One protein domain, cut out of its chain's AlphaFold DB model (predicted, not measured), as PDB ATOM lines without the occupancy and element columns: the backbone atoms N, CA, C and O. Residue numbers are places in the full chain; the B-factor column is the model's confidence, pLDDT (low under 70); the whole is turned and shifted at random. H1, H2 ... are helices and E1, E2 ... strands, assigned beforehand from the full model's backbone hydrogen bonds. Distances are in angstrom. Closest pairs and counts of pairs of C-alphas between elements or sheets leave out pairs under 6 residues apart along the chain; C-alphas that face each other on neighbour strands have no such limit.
ATOM      1  N   ARG A 213     -25.767   6.565 -26.983       94.44
ATOM      2  CA  ARG A 213     -26.214   5.660 -25.929       94.44
ATOM      3  C   ARG A 213     -27.709   5.807 -25.688       94.44
ATOM      4  O   ARG A 213     -28.139   6.680 -24.940       94.44
ATOM      5  N   PHE A 214     -28.504   4.901 -26.235       93.50
ATOM      6  CA  PHE A 214     -29.942   4.879 -25.983       93.50
ATOM      7  C   PHE A 214     -30.285   4.176 -24.660       93.50
ATOM      8  O   PHE A 214     -29.657   3.186 -24.267       93.50
ATOM      9  N   ALA A 215     -31.282   4.714 -23.952       92.94
ATOM     10  CA  ALA A 215     -31.882   4.067 -22.790       92.94
ATOM     11  C   ALA A 215     -32.862   2.994 -23.248       92.94
ATOM     12  O   ALA A 215     -33.750   3.269 -24.044       92.94
ATOM     13  N   ALA A 216     -32.706   1.775 -22.745       89.19
ATOM     14  CA  ALA A 216     -33.507   0.650 -23.192       89.19
ATOM     15  C   ALA A 216     -34.698   0.463 -22.233       89.19
ATOM     16  O   ALA A 216     -34.518   0.088 -21.074       89.19
ATOM     17  N   VAL A 217     -35.906   0.769 -22.708       89.25
ATOM     18  CA  VAL A 217     -37.160   0.689 -21.950       89.25
ATOM     19  C   VAL A 217     -37.759  -0.711 -22.113       89.25
ATOM     20  O   VAL A 217     -38.005  -1.129 -23.247       89.25
ATOM     21  N   PRO A 218     -37.990  -1.461 -21.021       84.38
ATOM     22  CA  PRO A 218     -38.567  -2.795 -21.105       84.38
ATOM     23  C   PRO A 218     -40.053  -2.742 -21.483       84.38
ATOM     24  O   PRO A 218     -40.841  -2.019 -20.876       84.38
ATOM     25  N   ILE A 219     -40.431  -3.577 -22.445       77.38
ATOM     26  CA  ILE A 219     -41.803  -3.928 -22.826       77.38
ATOM     27  C   ILE A 219     -41.954  -5.443 -22.622       77.38
ATOM     28  O   ILE A 219     -40.965  -6.167 -22.675       77.38
ATOM     29  N   THR A 220     -43.168  -5.940 -22.373       76.44
ATOM     30  CA  THR A 220     -43.494  -7.318 -21.939       76.44
ATOM     31  C   THR A 220     -42.578  -8.437 -22.464       76.44
ATOM     32  O   THR A 220     -42.230  -9.332 -21.699       76.44
ATOM     33  N   SER A 221     -42.162  -8.404 -23.736       70.19
ATOM     34  CA  SER A 221     -41.286  -9.414 -24.349       70.19
ATOM     35  C   SER A 221     -39.995  -8.880 -24.998       70.19
ATOM     36  O   SER A 221     -39.229  -9.676 -25.539       70.19
ATOM     37  N   TYR A 222     -39.720  -7.570 -24.965       71.56
ATOM     38  CA  TYR A 222     -38.547  -6.964 -25.618       71.56
ATOM     39  C   TYR A 222     -38.181  -5.594 -25.032       71.56
ATOM     40  O   TYR A 222     -38.800  -5.124 -24.088       71.56
ATOM     41  N   TRP A 223     -37.136  -4.957 -25.555       79.88
ATOM     42  CA  TRP A 223     -36.673  -3.646 -25.100       79.88
ATOM     43  C   TRP A 223     -36.736  -2.661 -26.267       79.88
ATOM     44  O   TRP A 223     -36.472  -3.051 -27.405       79.88
ATOM     45  N   LEU A 224     -37.090  -1.410 -25.981       82.81
ATOM     46  CA  LEU A 224     -37.084  -0.316 -26.949       82.81
ATOM     47  C   LEU A 224     -36.025   0.719 -26.593       82.81
ATOM     48  O   LEU A 224     -35.965   1.180 -25.456       82.81
ATOM     49  N   ASP A 225     -35.243   1.130 -27.581       89.50
ATOM     50  CA  ASP A 225     -34.270   2.208 -27.440       89.50
ATOM     51  C   ASP A 225     -34.977   3.572 -27.464       89.50
ATOM     52  O   ASP A 225     -35.430   4.047 -28.505       89.50
ATOM     53  N   LEU A 226     -35.083   4.197 -26.291       92.06
ATOM     54  CA  LEU A 226     -35.762   5.469 -26.065       92.06
ATOM     55  C   LEU A 226     -35.158   6.587 -26.916       92.06
ATOM     56  O   LEU A 226     -34.034   7.028 -26.674       92.06
ATOM     57  N   GLY A 227     -35.942   7.083 -27.867       92.06
ATOM     58  CA  GLY A 227     -35.588   8.193 -28.743       92.06
ATOM     59  C   GLY A 227     -34.896   7.789 -30.041       92.06
ATOM     60  O   GLY A 227     -34.650   8.666 -30.868       92.06
ATOM     61  N   LEU A 228     -34.599   6.499 -30.253       91.31
ATOM     62  CA  LEU A 228     -33.971   6.021 -31.490       91.31
ATOM     63  C   LEU A 228     -34.815   6.365 -32.725       91.31
ATOM     64  O   LEU A 228     -34.268   6.692 -33.774       91.31
ATOM     65  N   GLU A 229     -36.141   6.380 -32.592       87.38
ATOM     66  CA  GLU A 229     -37.076   6.748 -33.658       87.38
ATOM     67  C   GLU A 229     -36.862   8.159 -34.186       87.38
ATOM     68  O   GLU A 229     -37.065   8.403 -35.371       87.38
ATOM     69  N   GLN A 230     -36.417   9.089 -33.339       91.75
ATOM     70  CA  GLN A 230     -36.229  10.485 -33.738       91.75
ATOM     71  C   GLN A 230     -35.104  10.640 -34.771       91.75
ATOM     72  O   GLN A 230     -35.064  11.624 -35.517       91.75
ATOM     73  N   PHE A 231     -34.192   9.664 -34.828       91.62
ATOM     74  CA  PHE A 231     -33.062   9.640 -35.748       91.62
ATOM     75  C   PHE A 231     -33.402   9.044 -37.113       91.62
ATOM     76  O   PHE A 231     -32.541   9.049 -37.993       91.62
ATOM     77  N   TYR A 232     -34.629   8.564 -37.326       87.00
ATOM     78  CA  TYR A 232     -35.043   7.987 -38.599       87.00
ATOM     79  C   TYR A 232     -36.384   8.559 -39.067       87.00
ATOM     80  O   TYR A 232     -37.331   8.706 -38.304       87.00
ATOM     81  N   SER A 233     -36.490   8.844 -40.362       83.12
ATOM     82  CA  SER A 233     -37.740   9.199 -41.034       83.12
ATOM     83  C   SER A 233     -37.848   8.389 -42.317       83.12
ATOM     84  O   SER A 233     -36.934   8.397 -43.140       83.12
ATOM     85  N   ASN A 234     -38.934   7.625 -42.479       78.75
ATOM     86  CA  ASN A 234     -39.133   6.726 -43.625       78.75
ATOM     87  C   ASN A 234     -37.930   5.792 -43.882       78.75
ATOM     88  O   ASN A 234     -37.502   5.619 -45.023       78.75
ATOM     89  N   ARG A 235     -37.367   5.209 -42.809       75.25
ATOM     90  CA  ARG A 235     -36.168   4.340 -42.823       75.25
ATOM     91  C   ARG A 235     -34.872   5.016 -43.298       75.25
ATOM     92  O   ARG A 235     -33.888   4.330 -43.548       75.25
ATOM     93  N   LYS A 236     -34.851   6.344 -43.412       82.06
ATOM     94  CA  LYS A 236     -33.647   7.133 -43.702       82.06
ATOM     95  C   LYS A 236     -33.213   7.888 -42.458       82.06
ATOM     96  O   LYS A 236     -34.057   8.287 -41.662       82.06
ATOM     97  N   ILE A 237     -31.910   8.098 -42.311       86.31
ATOM     98  CA  ILE A 237     -31.353   8.877 -41.204       86.31
ATOM     99  C   ILE A 237     -31.884  10.316 -41.266       86.31
ATOM    100  O   ILE A 237     -31.840  10.969 -42.309       86.31
ATOM    101  N   ASN A 238     -32.390  10.805 -40.136       90.31
ATOM    102  CA  ASN A 238     -32.782  12.192 -39.945       90.31
ATOM    103  C   ASN A 238     -31.535  13.025 -39.620       90.31
ATOM    104  O   ASN A 238     -31.053  13.040 -38.484       90.31
ATOM    105  N   VAL A 239     -31.022  13.708 -40.643       91.56
ATOM    106  CA  VAL A 239     -29.795  14.511 -40.581       91.56
ATOM    107  C   VAL A 239     -29.862  15.573 -39.485       91.56
ATOM    108  O   VAL A 239     -28.921  15.702 -38.708       91.56
ATOM    109  N   ASP A 240     -30.983  16.286 -39.370       93.75
ATOM    110  CA  ASP A 240     -31.128  17.366 -38.391       93.75
ATOM    111  C   ASP A 240     -31.056  16.832 -36.958       93.75
ATOM    112  O   ASP A 240     -30.375  17.415 -36.113       93.75
ATOM    113  N   THR A 241     -31.706  15.696 -36.681       94.19
ATOM    114  CA  THR A 241     -31.637  15.051 -35.362       94.19
ATOM    115  C   THR A 241     -30.218  14.578 -35.043       94.19
ATOM    116  O   THR A 241     -29.739  14.819 -33.936       94.19
ATOM    117  N   VAL A 242     -29.518  13.958 -36.002       93.56
ATOM    118  CA  VAL A 242     -28.113  13.543 -35.823       93.56
ATOM    119  C   VAL A 242     -27.229  14.746 -35.495       93.56
ATOM    120  O   VAL A 242     -26.469  14.701 -34.530       93.56
ATOM    121  N   MET A 243     -27.350  15.835 -36.258       93.94
ATOM    122  CA  MET A 243     -26.544  17.038 -36.042       93.94
ATOM    123  C   MET A 243     -26.821  17.677 -34.679       93.94
ATOM    124  O   MET A 243     -25.880  18.094 -34.009       93.94
ATOM    125  N   LYS A 244     -28.084  17.712 -34.235       95.25
ATOM    126  CA  LYS A 244     -28.442  18.166 -32.882       95.25
ATOM    127  C   LYS A 244     -27.793  17.301 -31.803       95.25
ATOM    128  O   LYS A 244     -27.171  17.839 -30.891       95.25
ATOM    129  N   ALA A 245     -27.879  15.977 -31.933       95.69
ATOM    130  CA  ALA A 245     -27.284  15.051 -30.971       95.69
ATOM    131  C   ALA A 245     -25.760  15.229 -30.860       95.69
ATOM    132  O   ALA A 245     -25.234  15.295 -29.753       95.69
ATOM    133  N   LEU A 246     -25.059  15.373 -31.992       93.44
ATOM    134  CA  LEU A 246     -23.604  15.596 -32.029       93.44
ATOM    135  C   LEU A 246     -23.173  16.950 -31.444       93.44
ATOM    136  O   LEU A 246     -22.017  17.113 -31.061       93.44
ATOM    137  N   ARG A 247     -24.086  17.927 -31.376       94.31
ATOM    138  CA  ARG A 247     -23.869  19.226 -30.718       94.31
ATOM    139  C   ARG A 247     -24.333  19.243 -29.260       94.31
ATOM    140  O   ARG A 247     -24.342  20.307 -28.650       94.31
ATOM    141  N   TYR A 248     -24.708  18.086 -28.711       95.44
ATOM    142  CA  TYR A 248     -25.270  17.948 -27.367       95.44
ATOM    143  C   TYR A 248     -26.495  18.851 -27.146       95.44
ATOM    144  O   TYR A 248     -26.703  19.401 -26.068       95.44
ATOM    145  N   GLU A 249     -27.333  18.994 -28.173       96.75
ATOM    146  CA  GLU A 249     -28.628  19.659 -28.051       96.75
ATOM    147  C   GLU A 249     -29.710  18.665 -27.587       96.75
ATOM    148  O   GLU A 249     -29.656  17.478 -27.932       96.75
ATOM    149  N   PRO A 250     -30.727  19.124 -26.835       97.50
ATOM    150  CA  PRO A 250     -31.807  18.263 -26.377       97.50
ATOM    151  C   PRO A 250     -32.692  17.782 -27.535       97.50
ATOM    152  O   PRO A 250     -33.151  18.565 -28.372       97.50
ATOM    153  N   ILE A 251     -33.002  16.487 -27.534       97.81
ATOM    154  CA  ILE A 251     -33.952  15.854 -28.454       97.81
ATOM    155  C   ILE A 251     -35.207  15.464 -27.675       97.81
ATOM    156  O   ILE A 251     -35.143  14.720 -26.695       97.81
ATOM    157  N   SER A 252     -36.357  15.972 -28.121       97.12
ATOM    158  CA  SER A 252     -37.657  15.694 -27.508       97.12
ATOM    159  C   SER A 252     -38.215  14.356 -27.989       97.12
ATOM    160  O   SER A 252     -38.480  14.173 -29.174       97.12
ATOM    161  N   VAL A 253     -38.495  13.459 -27.049       94.81
ATOM    162  CA  VAL A 253     -39.058  12.125 -27.277       94.81
ATOM    163  C   VAL A 253     -40.397  12.019 -26.557       94.81
ATOM    164  O   VAL A 253     -40.523  12.403 -25.393       94.81
ATOM    165  N   ARG A 254     -41.425  11.477 -27.218       93.94
ATOM    166  CA  ARG A 254     -42.718  11.201 -26.570       93.94
ATOM    167  C   ARG A 254     -42.616   9.916 -25.757       93.94
ATOM    168  O   ARG A 254     -42.838   8.828 -26.277       93.94
ATOM    169  N   TRP A 255     -42.298  10.038 -24.472       90.75
ATOM    170  CA  TRP A 255     -42.041   8.878 -23.610       90.75
ATOM    171  C   TRP A 255     -43.256   7.945 -23.461       90.75
ATOM    172  O   TRP A 255     -43.081   6.737 -23.337       90.75
ATOM    173  N   ARG A 256     -44.488   8.469 -23.569       89.94
ATOM    174  CA  ARG A 256     -45.730   7.669 -23.537       89.94
ATOM    175  C   ARG A 256     -45.859   6.670 -24.692       89.94
ATOM    176  O   ARG A 256     -46.656   5.747 -24.605       89.94
ATOM    177  N   ASN A 257     -45.069   6.817 -25.760       87.25
ATOM    178  CA  ASN A 257     -45.022   5.821 -26.834       87.25
ATOM    179  C   ASN A 257     -44.350   4.506 -26.390       87.25
ATOM    180  O   ASN A 257     -44.443   3.509 -27.102       87.25
ATOM    181  N   TYR A 258     -43.665   4.510 -25.241       86.62
ATOM    182  CA  TYR A 258     -42.854   3.398 -24.752       86.62
ATOM    183  C   TYR A 258     -43.518   2.648 -23.595       86.62
ATOM    184  O   TYR A 258     -43.509   1.419 -23.573       86.62
ATOM    185  N   CYS A 259     -44.091   3.376 -22.635       87.00
ATOM    186  CA  CYS A 259     -44.802   2.811 -21.490       87.00
ATOM    187  C   CYS A 259     -45.738   3.845 -20.847       87.00
ATOM    188  O   CYS A 259     -45.572   5.051 -21.039       87.00
ATOM    189  N   ASP A 260     -46.683   3.369 -20.034       89.56
ATOM    190  CA  ASP A 260     -47.641   4.223 -19.315       89.56
ATOM    191  C   ASP A 260     -47.088   4.783 -17.992       89.56
ATOM    192  O   ASP A 260     -47.640   5.733 -17.437       89.56
ATOM    193  N   ASP A 261     -45.973   4.229 -17.506       92.19
ATOM    194  CA  ASP A 261     -45.328   4.625 -16.254       92.19
ATOM    195  C   ASP A 261     -43.993   5.344 -16.506       92.19
ATOM    196  O   ASP A 261     -43.006   4.748 -16.946       92.19
ATOM    197  N   VAL A 262     -43.948   6.638 -16.181       93.44
ATOM    198  CA  VAL A 262     -42.749   7.480 -16.314       93.44
ATOM    199  C   VAL A 262     -41.581   6.984 -15.454       93.44
ATOM    200  O   VAL A 262     -40.423   7.221 -15.801       93.44
ATOM    201  N   TYR A 263     -41.842   6.269 -14.356       94.81
ATOM    202  CA  TYR A 263     -40.790   5.714 -13.506       94.81
ATOM    203  C   TYR A 263     -39.927   4.696 -14.260       94.81
ATOM    204  O   TYR A 263     -38.707   4.674 -14.087       94.81
ATOM    205  N   ILE A 264     -40.526   3.912 -15.164       94.19
ATOM    206  CA  ILE A 264     -39.795   2.959 -16.011       94.19
ATOM    207  C   ILE A 264     -38.813   3.707 -16.923       94.19
ATOM    208  O   ILE A 264     -37.657   3.302 -17.048       94.19
ATOM    209  N   VAL A 265     -39.239   4.832 -17.502       94.38
ATOM    210  CA  VAL A 265     -38.398   5.695 -18.351       94.38
ATOM    211  C   VAL A 265     -37.247   6.295 -17.545       94.38
ATOM    212  O   VAL A 265     -36.093   6.200 -17.963       94.38
ATOM    213  N   LYS A 266     -37.540   6.858 -16.362       96.31
ATOM    214  CA  LYS A 266     -36.518   7.406 -15.453       96.31
ATOM    215  C   LYS A 266     -35.479   6.356 -15.073       96.31
ATOM    216  O   LYS A 266     -34.283   6.637 -15.112       96.31
ATOM    217  N   LYS A 267     -35.928   5.143 -14.739       95.31
ATOM    218  CA  LYS A 267     -35.048   4.023 -14.397       95.31
ATOM    219  C   LYS A 267     -34.173   3.611 -15.581       95.31
ATOM    220  O   LYS A 267     -32.965   3.501 -15.411       95.31
ATOM    221  N   ALA A 268     -34.743   3.453 -16.778       93.06
ATOM    222  CA  ALA A 268     -33.982   3.093 -17.977       93.06
ATOM    223  C   ALA A 268     -32.896   4.130 -18.320       93.06
ATOM    224  O   ALA A 268     -31.789   3.768 -18.724       93.06
ATOM    225  N   GLN A 275     -28.798  11.673 -15.960       97.38
ATOM    226  CA  GLN A 275     -29.211  12.426 -14.774       97.38
ATOM    227  C   GLN A 275     -30.352  13.395 -15.099       97.38
ATOM    228  O   GLN A 275     -30.362  14.024 -16.154       97.38
ATOM    229  N   GLU A 276     -31.321  13.536 -14.195       97.62
ATOM    230  CA  GLU A 276     -32.427  14.478 -14.388       97.62
ATOM    231  C   GLU A 276     -31.933  15.919 -14.154       97.62
ATOM    232  O   GLU A 276     -31.525  16.267 -13.049       97.62
ATOM    233  N   SER A 277     -31.910  16.746 -15.203       96.25
ATOM    234  CA  SER A 277     -31.464  18.143 -15.188       96.25
ATOM    235  C   SER A 277     -31.888  18.870 -16.473       96.25
ATOM    236  O   SER A 277     -32.031  18.258 -17.528       96.25
ATOM    237  N   ASN A 278     -32.057  20.193 -16.394       93.19
ATOM    238  CA  ASN A 278     -32.379  21.069 -17.530       93.19
ATOM    239  C   ASN A 278     -31.223  22.034 -17.871       93.19
ATOM    240  O   ASN A 278     -31.437  23.145 -18.343       93.19
ATOM    241  N   ASN A 279     -29.982  21.650 -17.565       91.88
ATOM    242  CA  ASN A 279     -28.797  22.475 -17.833       91.88
ATOM    243  C   ASN A 279     -28.230  22.300 -19.256       91.88
ATOM    244  O   ASN A 279     -27.270  22.981 -19.603       91.88
ATOM    245  N   GLY A 280     -28.788  21.385 -20.057       90.25
ATOM    246  CA  GLY A 280     -28.344  21.126 -21.428       90.25
ATOM    247  C   GLY A 280     -26.997  20.403 -21.541       90.25
ATOM    248  O   GLY A 280     -26.387  20.426 -22.603       90.25
ATOM    249  N   VAL A 281     -26.505  19.773 -20.471       95.31
ATOM    250  CA  VAL A 281     -25.225  19.044 -20.484       95.31
ATOM    251  C   VAL A 281     -25.428  17.613 -20.999       95.31
ATOM    252  O   VAL A 281     -26.455  16.996 -20.720       95.31
ATOM    253  N   SER A 282     -24.453  17.056 -21.728       95.75
ATOM    254  CA  SER A 282     -24.497  15.652 -22.175       95.75
ATOM    255  C   SER A 282     -24.751  14.688 -21.013       95.75
ATOM    256  O   SER A 282     -24.183  14.831 -19.930       95.75
ATOM    257  N   GLY A 283     -25.643  13.720 -21.226       96.88
ATOM    258  CA  GLY A 283     -26.086  12.801 -20.182       96.88
ATOM    259  C   GLY A 283     -27.142  13.361 -19.247       96.88
ATOM    260  O   GLY A 283     -27.445  12.724 -18.240       96.88
ATOM    261  N   THR A 284     -27.754  14.497 -19.576       98.25
ATOM    262  CA  THR A 284     -28.906  15.006 -18.831       98.25
ATOM    263  C   THR A 284     -30.221  14.802 -19.569       98.25
ATOM    264  O   THR A 284     -30.265  14.658 -20.794       98.25
ATOM    265  N   TYR A 285     -31.311  14.752 -18.807       98.38
ATOM    266  CA  TYR A 285     -32.664  14.755 -19.345       98.38
ATOM    267  C   TYR A 285     -33.613  15.559 -18.460       98.38
ATOM    268  O   TYR A 285     -33.436  15.617 -17.247       98.38
ATOM    269  N   TYR A 286     -34.680  16.102 -19.036       97.31
ATOM    270  CA  TYR A 286     -35.784  16.660 -18.257       97.31
ATOM    271  C   TYR A 286     -37.132  16.256 -18.840       97.31
ATOM    272  O   TYR A 286     -37.296  16.074 -20.051       97.31
ATOM    273  N   LEU A 287     -38.109  16.102 -17.954       95.88
ATOM    274  CA  LEU A 287     -39.451  15.661 -18.301       95.88
ATOM    275  C   LEU A 287     -40.420  16.832 -18.402       95.88
ATOM    276  O   LEU A 287     -40.361  17.797 -17.646       95.88
ATOM    277  N   THR A 288     -41.361  16.688 -19.323       92.56
ATOM    278  CA  THR A 288     -42.598  17.461 -19.393       92.56
ATOM    279  C   THR A 288     -43.786  16.509 -19.241       92.56
ATOM    280  O   THR A 288     -43.619  15.291 -19.133       92.56
ATOM    281  N   THR A 289     -45.011  17.040 -19.290       89.31
ATOM    282  CA  THR A 289     -46.248  16.247 -19.206       89.31
ATOM    283  C   THR A 289     -46.282  15.066 -20.186       89.31
ATOM    284  O   THR A 289     -46.797  14.003 -19.837       89.31
ATOM    285  N   ASN A 290     -45.723  15.228 -21.394       90.50
ATOM    286  CA  ASN A 290     -45.816  14.236 -22.476       90.50
ATOM    287  C   ASN A 290     -44.497  13.960 -23.212       90.50
ATOM    288  O   ASN A 290     -44.485  13.165 -24.155       90.50
ATOM    289  N   SER A 291     -43.395  14.603 -22.826       95.88
ATOM    290  CA  SER A 291     -42.099  14.390 -23.465       95.88
ATOM    291  C   SER A 291     -40.961  14.284 -22.466       95.88
ATOM    292  O   SER A 291     -41.042  14.768 -21.341       95.88
ATOM    293  N   VAL A 292     -39.908  13.605 -22.892       97.19
ATOM    294  CA  VAL A 292     -38.596  13.643 -22.266       97.19
ATOM    295  C   VAL A 292     -37.653  14.307 -23.256       97.19
ATOM    296  O   VAL A 292     -37.612  13.929 -24.424       97.19
ATOM    297  N   ASN A 293     -36.943  15.334 -22.814       98.12
ATOM    298  CA  ASN A 293     -35.910  15.985 -23.604       98.12
ATOM    299  C   ASN A 293     -34.572  15.424 -23.144       98.12
ATOM    300  O   ASN A 293     -34.244  15.546 -21.966       98.12
ATOM    301  N   ILE A 294     -33.847  14.770 -24.046       98.44
ATOM    302  CA  ILE A 294     -32.624  14.026 -23.731       98.44
ATOM    303  C   ILE A 294     -31.449  14.694 -24.433       98.44
ATOM    304  O   ILE A 294     -31.491  14.890 -25.648       98.44
ATOM    305  N   VAL A 295     -30.388  14.991 -23.686       98.31
ATOM    306  CA  VAL A 295     -29.079  15.308 -24.258       98.31
ATOM    307  C   VAL A 295     -28.251  14.026 -24.265       98.31
ATOM    308  O   VAL A 295     -27.736  13.600 -23.230       98.31
ATOM    309  N   PHE A 296     -28.178  13.368 -25.422       97.62
ATOM    310  CA  PHE A 296     -27.624  12.018 -25.531       97.62
ATOM    311  C   PHE A 296     -26.146  11.938 -25.116       97.62
ATOM    312  O   PHE A 296     -25.334  12.811 -25.431       97.62
TER     313      PHE A 296
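What this domain is: This is residues 213 to 268 and 275 to 296 of the 417 residues of an uncharacterized protein of Aliterella atlantica CENA595 (UniProt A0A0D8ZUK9). A small three-stranded sheet, E3, E5 and E4, makes one wall, and a separate two-stranded hairpin, E1 and E2, points away from it. H1 and H2 pack together near the E3 edge, while H3 sits beside E1. The printed part has 78 residues, with three named helices and five named strands that follow one another along the chain as E1 E2 H1 H2 E3 H3 E4 E5; the class is mixed, helices and strands, with 39 residues in named elements. Both sheets are antiparallel. The whole is compact, with a radius of gyration of the C-alphas of 12.2 A and spans of 32 by 32 by 21 A.

How they stand to each other: E1, residues 215 to 219, and E2, residues 222 to 226, form an antiparallel hairpin at 143 degrees, with N 217 and O 224 2.8 A apart. H1, residues 228 to 231, touches H2, residues 239 to 246; their closest C-alphas, Phe 231 and Thr 241, are 5.6 A apart. E3, residues 251 to 253, is antiparallel to E5, residues 292 to 294, with N 253 and O 292 2.8 A apart. E5 forms a hairpin with E4, residues 284 to 287, with N 293 and O 286 2.9 A apart. H3, residues 262 to 268, has its Ala 268 C-alpha 5.3 A from that of Ala 215, the closest to E1. H1, H2 and H3 only graze the three-stranded sheet. H2 and H3 have every O i to N i+4 pair within hydrogen-bond range; H1 is too short for one.

Where its parts are: E1 begins at C-alpha 215, (-31.882, 4.067, -22.790); E1 and E2 each span 12.7 A. H2 and E4 each span 10.6 A, and H3 9.9 A. E5 ends at C-alpha 294, (-32.624, 14.026, -23.731).

The domain as a whole: The C-alphas farthest apart, Ser 221 and Asn 279, are 34.9 A apart. Residues 269 to 274 are not printed; C-alphas 268 and 275 are 11.0 A apart across the cut. Of the links printed whole, none is long. No printed residue is under 70 in pLDDT.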